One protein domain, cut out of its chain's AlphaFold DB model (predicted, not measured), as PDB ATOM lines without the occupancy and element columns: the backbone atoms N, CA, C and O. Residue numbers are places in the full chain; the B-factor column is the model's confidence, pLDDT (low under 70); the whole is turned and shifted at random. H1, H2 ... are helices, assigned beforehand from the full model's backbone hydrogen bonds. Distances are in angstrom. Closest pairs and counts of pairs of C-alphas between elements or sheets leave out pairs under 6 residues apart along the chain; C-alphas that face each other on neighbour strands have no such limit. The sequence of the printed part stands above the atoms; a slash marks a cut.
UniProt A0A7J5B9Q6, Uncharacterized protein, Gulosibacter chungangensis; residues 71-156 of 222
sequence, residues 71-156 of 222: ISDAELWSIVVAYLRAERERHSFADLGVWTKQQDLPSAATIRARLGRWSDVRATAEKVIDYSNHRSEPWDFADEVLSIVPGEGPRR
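AT A GLANCE: This is residues 71 to 156 of the 222 residues of an uncharacterized protein of Gulosibacter chungangensis (UniProt A0A7J5B9Q6). The longest helix, H4, crosses a middle helix, H1, at about a right angle, and three shorter helices gather round this crossed pair. H5 packs on both H1 and H4 on one side, while H2 and H3 pack crosswise on each other toward the other side, with H3 also on H1. The printed part has 86 residues with five named helices, in the order H1, H2, H3, H4, H5, and no named strand; its class is all helix. The whole is compact, with a radius of gyration of the C-alphas of 12.1 A, and its rounded outline spans 34 by 32 by 22 A.

HOW THE PARTS SIT: H4, residues 118 to 134, touches H1, residues 73 to 85, with residues 122 to 129 alone. The closest C-alphas are those of Val 81 and Ala 125, 5.5 A apart, and the lines stand about perpendicular at 74 degrees. H5, residues 140 to 147, touches H4 about perpendicular at 83 degrees, closest at the C-alphas of Val 128 and Ala 142, 5.3 A. H5 also touches H1, the hub, at a steep tilt of 64 degrees, the same way; the closest C-alphas, of Ser 78 and Val 145, are 5.2 A apart. H3, residues 108 to 115, touches H1 at a steep tilt of 55 degrees, opposite ways, with the C-alphas of Leu 76 and Ile 111 closest at 6.2 A. H2, residues 93 to 102, touches H3 at a steep tilt of 66 degrees, opposite ways, with the C-alphas of Gly 97 and Ala 108 closest at 4.8 A. H1 and H2 only just touch, with 3 pairs of C-alphas within 8 A, the closest being Tyr 83 and Leu 96 at 6.8 A. H5 is apart from H2 and from H3. In H1, H2, H3, H4 and H5 every O i to N i+4 pair is within hydrogen-bond range.

IN THESE COORDINATES: H4 measures 24.0 A from first to last C-alpha, from C-alpha 118 at (18.849, -27.263, 47.596) to C-alpha 134 at (5.581, -13.438, 33.078). H1 measures 18.4 A and begins with C-alpha 73 at (7.889, -21.792, 55.094). H2 measures 14.5 A, H3 10.2 A and H5 10.4 A; H5 ends with C-alpha 147 at (4.089, -10.571, 49.107).

THE WHOLE: The two C-alphas farthest apart, those of Gln 102 and Glu 137, are 35.4 A apart, while the first and last printed C-alphas, of Ile 71 and Arg 156, are 6.1 A apart. The printed part has no cut. The links H2 to H3, H3 to H4 and H4 to H5 are tight, and H1 to H2 is short. The mean pLDDT of the printed part is 85.9, and residues 135 to 136 and 153 to 156 are under 70.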
ATOM      1  N   ILE A  71       9.398 -18.732  61.916       73.25
ATOM      2  CA  ILE A  71       9.439 -18.275  60.526       73.25
ATOM      3  C   ILE A  71       8.523 -19.182  59.692       73.25
ATOM      4  O   ILE A  71       8.556 -20.397  59.887       73.25
ATOM      5  N   SER A  72       7.650 -18.653  58.841       80.44
ATOM      6  CA  SER A  72       6.819 -19.514  57.989       80.44
ATOM      7  C   SER A  72       7.669 -20.154  56.882       80.44
ATOM      8  O   SER A  72       8.748 -19.657  56.554       80.44
ATOM      9  N   ASP A  73       7.209 -21.261  56.286       85.44
ATOM     10  CA  ASP A  73       7.889 -21.792  55.094       85.44
ATOM     11  C   ASP A  73       7.851 -20.766  53.951       85.44
ATOM     12  O   ASP A  73       8.845 -20.613  53.246       85.44
ATOM     13  N   ALA A  74       6.763 -19.999  53.819       86.56
ATOM     14  CA  ALA A  74       6.638 -18.923  52.837       86.56
ATOM     15  C   ALA A  74       7.686 -17.808  53.033       86.56
ATOM     16  O   ALA A  74       8.256 -17.321  52.060       86.56
ATOM     17  N   GLU A  75       8.024 -17.453  54.277       87.75
ATOM     18  CA  GLU A  75       9.107 -16.504  54.562       87.75
ATOM     19  C   GLU A  75      10.493 -17.116  54.283       87.75
ATOM     20  O   GLU A  75      11.386 -16.437  53.784       87.75
ATOM     21  N   LEU A  76      10.692 -18.421  54.506       90.38
ATOM     22  CA  LEU A  76      11.918 -19.093  54.052       90.38
ATOM     23  C   LEU A  76      12.031 -19.096  52.523       90.38
ATOM     24  O   LEU A  76      13.122 -18.896  51.988       90.38
ATOM     25  N   TRP A  77      10.917 -19.293  51.816       94.19
ATOM     26  CA  TRP A  77      10.862 -19.184  50.361       94.19
ATOM     27  C   TRP A  77      11.154 -17.763  49.883       94.19
ATOM     28  O   TRP A  77      11.928 -17.607  48.938       94.19
ATOM     29  N   SER A  78      10.623 -16.733  50.548       93.19
ATOM     30  CA  SER A  78      10.885 -15.338  50.171       93.19
ATOM     31  C   SER A  78      12.360 -14.970  50.351       93.19
ATOM     32  O   SER A  78      12.936 -14.320  49.479       93.19
ATOM     33  N   ILE A  79      13.016 -15.477  51.401       93.50
ATOM     34  CA  ILE A  79      14.469 -15.358  51.609       93.50
ATOM     35  C   ILE A  79      15.243 -15.986  50.442       93.50
ATOM     36  O   ILE A  79      16.179 -15.373  49.928       93.50
ATOM     37  N   VAL A  80      14.867 -17.191  49.999       95.06
ATOM     38  CA  VAL A  80      15.528 -17.860  48.863       95.06
ATOM     39  C   VAL A  80      15.297 -17.094  47.558       95.06
ATOM     40  O   VAL A  80      16.237 -16.916  46.785       95.06
ATOM     41  N   VAL A  81      14.078 -16.614  47.309       95.00
ATOM     42  CA  VAL A  81      13.751 -15.808  46.122       95.00
ATOM     43  C   VAL A  81      14.547 -14.502  46.117       95.00
ATOM     44  O   VAL A  81      15.134 -14.147  45.096       95.00
ATOM     45  N   ALA A  82      14.630 -13.812  47.256       93.50
ATOM     46  CA  ALA A  82      15.431 -12.601  47.399       93.50
ATOM     47  C   ALA A  82      16.925 -12.870  47.184       93.50
ATOM     48  O   ALA A  82      17.587 -12.104  46.485       93.50
ATOM     49  N   TYR A  83      17.438 -13.987  47.706       94.44
ATOM     50  CA  TYR A  83      18.814 -14.420  47.467       94.44
ATOM     51  C   TYR A  83      19.108 -14.631  45.975       94.44
ATOM     52  O   TYR A  83      20.138 -14.169  45.497       94.44
ATOM     53  N   LEU A  84      18.214 -15.296  45.237       93.12
ATOM     54  CA  LEU A  84      18.388 -15.556  43.800       93.12
ATOM     55  C   LEU A  84      18.204 -14.311  42.918       93.12
ATOM     56  O   LEU A  84      18.679 -14.293  41.785       93.12
ATOM     57  N   ARG A  85      17.502 -13.288  43.415       91.75
ATOM     58  CA  ARG A  85      17.355 -11.989  42.740       91.75
ATOM     59  C   ARG A  85      18.508 -11.029  43.024       91.75
ATOM     60  O   ARG A  85      18.650 -10.045  42.304       91.75
ATOM     61  N   ALA A  86      19.290 -11.267  44.074       89.19
ATOM     62  CA  ALA A  86      20.403 -10.400  44.424       89.19
ATOM     63  C   ALA A  86      21.482 -10.449  43.332       89.19
ATOM     64  O   ALA A  86      21.872 -11.522  42.875       89.19
ATOM     65  N   GLU A  87      22.006  -9.288  42.939       80.00
ATOM     66  CA  GLU A  87      23.100  -9.205  41.967       80.00
ATOM     67  C   GLU A  87      24.375  -9.834  42.550       80.00
ATOM     68  O   GLU A  87      25.065  -9.244  43.385       80.00
ATOM     69  N   ARG A  88      24.658 -11.083  42.159       81.94
ATOM     70  CA  ARG A  88      25.782 -11.884  42.667       81.94
ATOM     71  C   ARG A  88      26.351 -12.796  41.584       81.94
ATOM     72  O   ARG A  88      25.638 -13.279  40.709       81.94
ATOM     73  N   GLU A  89      27.644 -13.101  41.692       72.75
ATOM     74  CA  GLU A  89      28.356 -13.957  40.730       72.75
ATOM     75  C   GLU A  89      27.952 -15.440  40.803       72.75
ATOM     76  O   GLU A  89      28.073 -16.168  39.817       72.75
ATOM     77  N   ARG A  90      27.522 -15.933  41.975       78.88
ATOM     78  CA  ARG A  90      27.248 -17.360  42.204       78.88
ATOM     79  C   ARG A  90      26.041 -17.575  43.109       78.88
ATOM     80  O   ARG A  90      26.027 -17.107  44.238       78.88
ATOM     81  N   HIS A  91      25.115 -18.417  42.653       85.88
ATOM     82  CA  HIS A  91      23.959 -18.870  43.427       85.88
ATOM     83  C   HIS A  91      24.159 -20.316  43.903       85.88
ATOM     84  O   HIS A  91      23.839 -21.280  43.198       85.88
ATOM     85  N   SER A  92      24.741 -20.477  45.096       90.69
ATOM     86  CA  SER A  92      25.058 -21.782  45.694       90.69
ATOM     87  C   SER A  92      24.597 -21.861  47.147       90.69
ATOM     88  O   SER A  92      24.474 -20.845  47.818       90.69
ATOM     89  N   PHE A  93      24.407 -23.073  47.672       89.81
ATOM     90  CA  PHE A  93      23.993 -23.255  49.068       89.81
ATOM     91  C   PHE A  93      25.000 -22.677  50.080       89.81
ATOM     92  O   PHE A  93      24.608 -22.127  51.105       89.81
ATOM     93  N   ALA A  94      26.301 -22.789  49.793       91.12
ATOM     94  CA  ALA A  94      27.337 -22.213  50.647       91.12
ATOM     95  C   ALA A  94      27.263 -20.679  50.650       91.12
ATOM     96  O   ALA A  94      27.353 -20.058  51.706       91.12
ATOM     97  N   ASP A  95      27.037 -20.082  49.479       92.38
ATOM     98  CA  ASP A  95      26.908 -18.632  49.340       92.38
ATOM     99  C   ASP A  95      25.603 -18.099  49.960       92.38
ATOM    100  O   ASP A  95      25.636 -17.081  50.646       92.38
ATOM    101  N   LEU A  96      24.492 -18.842  49.867       91.69
ATOM    102  CA  LEU A  96      23.258 -18.555  50.612       91.69
ATOM    103  C   LEU A  96      23.524 -18.469  52.124       91.69
ATOM    104  O   LEU A  96      23.005 -17.583  52.803       91.69
ATOM    105  N   GLY A  97      24.344 -19.374  52.664       91.38
ATOM    106  CA  GLY A  97      24.729 -19.353  54.077       91.38
ATOM    107  C   GLY A  97      25.507 -18.097  54.471       91.38
ATOM    108  O   GLY A  97      25.287 -17.552  55.550       91.38
ATOM    109  N   VAL A  98      26.384 -17.608  53.592       91.88
ATOM    110  CA  VAL A  98      27.112 -16.349  53.806       91.88
ATOM    111  C   VAL A  98      26.160 -15.156  53.726       91.88
ATOM    112  O   VAL A  98      26.188 -14.299  54.606       91.88
ATOM    113  N   TRP A  99      25.293 -15.121  52.713       92.56
ATOM    114  CA  TRP A  99      24.355 -14.022  52.484       92.56
ATOM    115  C   TRP A  99      23.325 -13.879  53.610       92.56
ATOM    116  O   TRP A  99      23.170 -12.793  54.159       92.56
ATOM    117  N   THR A 100      22.685 -14.978  54.023       91.38
ATOM    118  CA  THR A 100      21.713 -14.964  55.136       91.38
ATOM    119  C   THR A 100      22.348 -14.486  56.437       91.38
ATOM    120  O   THR A 100      21.769 -13.660  57.134       91.38
ATOM    121  N   LYS A 101      23.580 -14.922  56.728       85.94
ATOM    122  CA  LYS A 101      24.324 -14.481  57.913       85.94
ATOM    123  C   LYS A 101      24.625 -12.978  57.903       85.94
ATOM    124  O   LYS A 101      24.588 -12.357  58.957       85.94
ATOM    125  N   GLN A 102      24.942 -12.398  56.743       86.88
ATOM    126  CA  GLN A 102      25.207 -10.956  56.616       86.88
ATOM    127  C   GLN A 102      23.959 -10.099  56.856       86.88
ATOM    128  O   GLN A 102      24.089  -8.960  57.287       86.88
ATOM    129  N   GLN A 103      22.776 -10.649  56.583       82.75
ATOM    130  CA  GLN A 103      21.484  -9.969  56.697       82.75
ATOM    131  C   GLN A 103      20.749 -10.287  58.014       82.75
ATOM    132  O   GLN A 103      19.585  -9.933  58.156       82.75
ATOM    133  N   ASP A 104      21.395 -10.993  58.953       79.56
ATOM    134  CA  ASP A 104      20.776 -11.525  60.183       79.56
ATOM    135  C   ASP A 104      19.490 -12.346  59.927       79.56
ATOM    136  O   ASP A 104      18.538 -12.360  60.707       79.56
ATOM    137  N   LEU A 105      19.459 -13.057  58.794       85.31
ATOM    138  CA  LEU A 105      18.350 -13.913  58.381       85.31
ATOM    139  C   LEU A 105      18.559 -15.366  58.840       85.31
ATOM    140  O   LEU A 105      19.683 -15.794  59.133       85.31
ATOM    141  N   PRO A 106      17.491 -16.183  58.859       84.62
ATOM    142  CA  PRO A 106      17.582 -17.600  59.183       84.62
ATOM    143  C   PRO A 106      18.623 -18.356  58.365       84.62
ATOM    144  O   PRO A 106      18.776 -18.175  57.159       84.62
ATOM    145  N   SER A 107      19.334 -19.243  59.059       86.25
ATOM    146  CA  SER A 107      20.484 -19.939  58.491       86.25
ATOM    147  C   SER A 107      20.108 -20.816  57.292       86.25
ATOM    148  O   SER A 107      19.037 -21.427  57.253       86.25
ATOM    149  N   ALA A 108      21.052 -21.008  56.368       88.06
ATOM    150  CA  ALA A 108      20.895 -21.971  55.274       88.06
ATOM    151  C   ALA A 108      20.590 -23.403  55.770       88.06
ATOM    152  O   ALA A 108      19.892 -24.162  55.097       88.06
ATOM    153  N   ALA A 109      21.054 -23.775  56.970       81.75
ATOM    154  CA  ALA A 109      20.696 -25.045  57.602       81.75
ATOM    155  C   ALA A 109      19.200 -25.114  57.959       81.75
ATOM    156  O   ALA A 109      18.573 -26.147  57.731       81.75
ATOM    157  N   THR A 110      18.614 -24.018  58.452       83.69
ATOM    158  CA  THR A 110      17.169 -23.893  58.711       83.69
ATOM    159  C   THR A 110      16.363 -24.029  57.420       83.69
ATOM    160  O   THR A 110      15.398 -24.788  57.388       83.69
ATOM    161  N   ILE A 111      16.800 -23.364  56.346       88.06
ATOM    162  CA  ILE A 111      16.181 -23.462  55.015       88.06
ATOM    163  C   ILE A 111      16.210 -24.914  54.521       88.06
ATOM    164  O   ILE A 111      15.176 -25.462  54.153       88.06
ATOM    165  N   ARG A 112      17.367 -25.587  54.581       86.75
ATOM    166  CA  ARG A 112      17.505 -26.992  54.156       86.75
ATOM    167  C   ARG A 112      16.661 -27.952  54.992       86.75
ATOM    168  O   ARG A 112      16.101 -28.902  54.455       86.75
ATOM    169  N   ALA A 113      16.601 -27.734  56.302       78.94
ATOM    170  CA  ALA A 113      15.841 -28.592  57.202       78.94
ATOM    171  C   ALA A 113      14.332 -28.537  56.925       78.94
ATOM    172  O   ALA A 113      13.653 -29.534  57.149       78.94
ATOM    173  N   ARG A 114      13.822 -27.394  56.450       84.19
ATOM    174  CA  ARG A 114      12.384 -27.168  56.252       84.19
ATOM    175  C   ARG A 114      11.929 -27.301  54.809       84.19
ATOM    176  O   ARG A 114      10.966 -28.004  54.546       84.19
ATOM    177  N   LEU A 115      12.659 -26.695  53.878       87.56
ATOM    178  CA  LEU A 115      12.305 -26.706  52.458       87.56
ATOM    179  C   LEU A 115      12.909 -27.900  51.702       87.56
ATOM    180  O   LEU A 115      12.533 -28.185  50.570       87.56
ATOM    181  N   GLY A 116      13.854 -28.616  52.319       88.12
ATOM    182  CA  GLY A 116      14.442 -29.827  51.761       88.12
ATOM    183  C   GLY A 116      15.711 -29.584  50.942       88.12
ATOM    184  O   GLY A 116      16.617 -28.844  51.337       88.12
ATOM    185  N   ARG A 117      15.858 -30.311  49.829       92.12
ATOM    186  CA  ARG A 117      17.110 -30.343  49.058       92.12
ATOM    187  C   ARG A 117      17.298 -29.052  48.267       92.12
ATOM    188  O   ARG A 117      16.389 -28.589  47.593       92.12
ATOM    189  N   TRP A 118      18.523 -28.524  48.272       92.94
ATOM    190  CA  TRP A 118      18.849 -27.263  47.596       92.94
ATOM    191  C   TRP A 118      18.525 -27.253  46.094       92.94
ATOM    192  O   TRP A 118      18.107 -26.221  45.587       92.94
ATOM    193  N   SER A 119      18.687 -28.377  45.388       92.12
ATOM    194  CA  SER A 119      18.311 -28.492  43.970       92.12
ATOM    195  C   SER A 119      16.834 -28.178  43.741       92.12
ATOM    196  O   SER A 119      16.495 -27.414  42.842       92.12
ATOM    197  N   ASP A 120      15.976 -28.732  44.593       93.19
ATOM    198  CA  ASP A 120      14.522 -28.676  44.458       93.19
ATOM    199  C   ASP A 120      14.016 -27.300  44.908       93.19
ATOM    200  O   ASP A 120      13.172 -26.683  44.256       93.19
ATOM    201  N   VAL A 121      14.623 -26.782  45.980       94.31
ATOM    202  CA  VAL A 121      14.408 -25.424  46.484       94.31
ATOM    203  C   VAL A 121      14.769 -24.391  45.421       94.31
ATOM    204  O   VAL A 121      13.951 -23.547  45.072       94.31
ATOM    205  N   ARG A 122      15.965 -24.482  44.836       94.44
ATOM    206  CA  ARG A 122      16.396 -23.549  43.795       94.44
ATOM    207  C   ARG A 122      15.478 -23.597  42.573       94.44
ATOM    208  O   ARG A 122      15.021 -22.547  42.139       94.44
ATOM    209  N   ALA A 123      15.166 -24.791  42.067       93.81
ATOM    210  CA  ALA A 123      14.296 -24.943  40.902       93.81
ATOM    211  C   ALA A 123      12.887 -24.372  41.142       93.81
ATOM    212  O   ALA A 123      12.288 -23.779  40.248       93.81
ATOM    213  N   THR A 124      12.349 -24.528  42.353       94.31
ATOM    214  CA  THR A 124      11.037 -23.969  42.715       94.31
ATOM    215  C   THR A 124      11.091 -22.448  42.838       94.31
ATOM    216  O   THR A 124      10.219 -21.763  42.311       94.31
ATOM    217  N   ALA A 125      12.131 -21.900  43.467       94.19
ATOM    218  CA  ALA A 125      12.304 -20.456  43.589       94.19
ATOM    219  C   ALA A 125      12.527 -19.776  42.225       94.19
ATOM    220  O   ALA A 125      11.988 -18.700  41.984       94.19
ATOM    221  N   GLU A 126      13.244 -20.423  41.299       93.62
ATOM    222  CA  GLU A 126      13.384 -19.959  39.911       93.62
ATOM    223  C   GLU A 126      12.022 -19.878  39.200       93.62
ATOM    224  O   GLU A 126      11.760 -18.892  38.516       93.62
ATOM    225  N   LYS A 127      11.105 -20.834  39.431       93.62
ATOM    226  CA  LYS A 127       9.725 -20.748  38.915       93.62
ATOM    227  C   LYS A 127       8.948 -19.576  39.511       93.62
ATOM    228  O   LYS A 127       8.214 -18.919  38.785       93.62
ATOM    229  N   VAL A 128       9.092 -19.300  40.810       92.88
ATOM    230  CA  VAL A 128       8.441 -18.139  41.457       92.88
ATOM    231  C   VAL A 128       8.949 -16.826  40.849       92.88
ATOM    232  O   VAL A 128       8.172 -15.903  40.603       92.88
ATOM    233  N   ILE A 129      10.251 -16.746  40.558       92.69
ATOM    234  CA  ILE A 129      10.847 -15.596  39.866       92.69
ATOM    235  C   ILE A 129      10.302 -15.487  38.439       92.69
ATOM    236  O   ILE A 129       9.898 -14.402  38.026       92.69
ATOM    237  N   ASP A 130      10.238 -16.589  37.701       91.75
ATOM    238  CA  ASP A 130       9.684 -16.602  36.349       91.75
ATOM    239  C   ASP A 130       8.209 -16.164  36.322       91.75
ATOM    240  O   ASP A 130       7.837 -15.279  35.551       91.75
ATOM    241  N   TYR A 131       7.398 -16.675  37.253       90.75
ATOM    242  CA  TYR A 131       6.010 -16.259  37.456       90.75
ATOM    243  C   TYR A 131       5.888 -14.751  37.699       90.75
ATOM    244  O   TYR A 131       5.033 -14.094  37.111       90.75
ATOM    245  N   SER A 132       6.780 -14.168  38.504       87.31
ATOM    246  CA  SER A 132       6.763 -12.722  38.749       87.31
ATOM    247  C   SER A 132       7.042 -11.882  37.496       87.31
ATOM    248  O   SER A 132       6.533 -10.766  37.393       87.31
ATOM    249  N   ASN A 133       7.819 -12.423  36.551       85.31
ATOM    250  CA  ASN A 133       8.203 -11.742  35.317       85.31
ATOM    251  C   ASN A 133       7.151 -11.912  34.214       85.31
ATOM    252  O   ASN A 133       6.946 -10.994  33.423       85.31
ATOM    253  N   HIS A 134       6.481 -13.067  34.171       81.31
ATOM    254  CA  HIS A 134       5.581 -13.438  33.078       81.31
ATOM    255  C   HIS A 134       4.095 -13.521  33.470       81.31
ATOM    256  O   HIS A 134       3.289 -13.810  32.593       81.31
ATOM    257  N   ARG A 135       3.742 -13.242  34.744       66.50
ATOM    258  CA  ARG A 135       2.386 -13.252  35.353       66.50
ATOM    259  C   ARG A 135       1.368 -14.081  34.558       66.50
ATOM    260  O   ARG A 135       0.457 -13.545  33.926       66.50
ATOM    261  N   SER A 136       1.586 -15.393  34.583       65.56
ATOM    262  CA  SER A 136       0.722 -16.411  33.976       65.56
ATOM    263  C   SER A 136      -0.530 -16.665  34.840       65.56
ATOM    264  O   SER A 136      -0.911 -15.819  35.648       65.56
ATOM    265  N   GLU A 137      -1.180 -17.825  34.666       75.38
ATOM    266  CA  GLU A 137      -2.283 -18.301  35.517       75.38
ATOM    267  C   GLU A 137      -2.018 -18.074  37.019       75.38
ATOM    268  O   GLU A 137      -0.876 -18.261  37.448       75.38
ATOM    269  N   PRO A 138      -3.045 -17.711  37.819       82.38
ATOM    270  CA  PRO A 138      -2.887 -17.434  39.243       82.38
ATOM    271  C   PRO A 138      -2.174 -18.569  39.977       82.38
ATOM    272  O   PRO A 138      -2.604 -19.724  39.929       82.38
ATOM    273  N   TRP A 139      -1.088 -18.229  40.669       88.38
ATOM    274  CA  TRP A 139      -0.327 -19.169  41.476       88.38
ATOM    275  C   TRP A 139      -0.223 -18.647  42.907       88.38
ATOM    276  O   TRP A 139       0.766 -18.019  43.279       88.38
ATOM    277  N   ASP A 140      -1.234 -18.966  43.720       85.62
ATOM    278  CA  ASP A 140      -1.410 -18.447  45.088       85.62
ATOM    279  C   ASP A 140      -0.154 -18.577  45.962       85.62
ATOM    280  O   ASP A 140       0.192 -17.662  46.702       85.62
ATOM    281  N   PHE A 141       0.577 -19.691  45.842       87.38
ATOM    282  CA  PHE A 141       1.846 -19.884  46.548       87.38
ATOM    283  C   PHE A 141       2.905 -18.852  46.141       87.38
ATOM    284  O   PHE A 141       3.597 -18.303  46.995       87.38
ATOM    285  N   ALA A 142       3.063 -18.590  44.841       88.38
ATOM    286  CA  ALA A 142       4.023 -17.598  44.379       88.38
ATOM    287  C   ALA A 142       3.581 -16.186  44.773       88.38
ATOM    288  O   ALA A 142       4.425 -15.393  45.177       88.38
ATOM    289  N   ASP A 143       2.281 -15.894  44.722       87.25
ATOM    290  CA  ASP A 143       1.736 -14.617  45.187       87.25
ATOM    291  C   ASP A 143       1.979 -14.403  46.691       87.25
ATOM    292  O   ASP A 143       2.451 -13.335  47.088       87.25
ATOM    293  N   GLU A 144       1.757 -15.426  47.522       86.88
ATOM    294  CA  GLU A 144       2.064 -15.392  48.955       86.88
ATOM    295  C   GLU A 144       3.556 -15.120  49.187       86.88
ATOM    296  O   GLU A 144       3.912 -14.157  49.867       86.88
ATOM    297  N   VAL A 145       4.440 -15.908  48.570       89.31
ATOM    298  CA  VAL A 145       5.899 -15.763  48.717       89.31
ATOM    299  C   VAL A 145       6.383 -14.383  48.268       89.31
ATOM    300  O   VAL A 145       7.224 -13.780  48.935       89.31
ATOM    301  N   LEU A 146       5.860 -13.866  47.154       89.38
ATOM    302  CA  LEU A 146       6.242 -12.565  46.600       89.38
ATOM    303  C   LEU A 146       5.690 -11.382  47.407       89.38
ATOM    304  O   LEU A 146       6.239 -10.286  47.305       89.38
ATOM    305  N   SER A 147       4.637 -11.590  48.202       88.06
ATOM    306  CA  SER A 147       4.089 -10.571  49.107       88.06
ATOM    307  C   SER A 147       4.916 -10.386  50.386       88.06
ATOM    308  O   SER A 147       4.788  -9.365  51.063       88.06
ATOM    309  N   ILE A 148       5.774 -11.356  50.719       86.19
ATOM    310  CA  ILE A 148       6.544 -11.366  51.961       86.19
ATOM    311  C   ILE A 148       7.894 -10.675  51.768       86.19
ATOM    312  O   ILE A 148       8.738 -11.121  50.989       86.19
ATOM    313  N   VAL A 149       8.153  -9.644  52.574       84.12
ATOM    314  CA  VAL A 149       9.492  -9.060  52.718       84.12
ATOM    315  C   VAL A 149      10.361  -9.998  53.579       84.12
ATOM    316  O   VAL A 149       9.962 -10.335  54.699       84.12
ATOM    317  N   PRO A 150      11.534 -10.455  53.097       83.50
ATOM    318  CA  PRO A 150      12.423 -11.331  53.864       83.50
ATOM    319  C   PRO A 150      12.785 -10.749  55.242       83.50
ATOM    320  O   PRO A 150      13.278  -9.628  55.323       83.50
ATOM    321  N   GLY A 151      12.561 -11.506  56.322       73.25
ATOM    322  CA  GLY A 151      12.809 -11.073  57.711       73.25
ATOM    323  C   GLY A 151      11.648 -10.306  58.370       73.25
ATOM    324  O   GLY A 151      11.602 -10.147  59.601       73.25
ATOM    325  N   GLU A 152      10.675  -9.873  57.569       72.75
ATOM    326  CA  GLU A 152       9.450  -9.196  58.005       72.75
ATOM    327  C   GLU A 152       8.191 -10.030  57.733       72.75
ATOM    328  O   GLU A 152       7.073  -9.528  57.851       72.75
ATOM    329  N   GLY A 153       8.354 -11.311  57.394       62.22
ATOM    330  CA  GLY A 153       7.232 -12.186  57.084       62.22
ATOM    331  C   GLY A 153       6.302 -12.450  58.265       62.22
ATOM    332  O   GLY A 153       6.613 -12.113  59.415       62.22
ATOM    333  N   PRO A 154       5.120 -13.035  57.995       58.38
ATOM    334  CA  PRO A 154       4.167 -13.387  59.031       58.38
ATOM    335  C   PRO A 154       4.823 -14.391  59.974       58.38
ATOM    336  O   PRO A 154       5.129 -15.535  59.633       58.38
ATOM    337  N   ARG A 155       5.062 -13.929  61.193       59.38
ATOM    338  CA  ARG A 155       5.707 -14.721  62.229       59.38
ATOM    339  C   ARG A 155       4.658 -15.650  62.791       59.38
ATOM    340  O   ARG A 155       3.646 -15.191  63.307       59.38
ATOM    341  N   ARG A 156       4.897 -16.952  62.709       58.94
ATOM    342  CA  ARG A 156       3.954 -17.916  63.251       58.94
ATOM    343  C   ARG A 156       3.999 -17.848  64.772       58.94
ATOM    344  O   ARG A 156       4.978 -18.247  65.411       58.94
TER     345      ARG A 156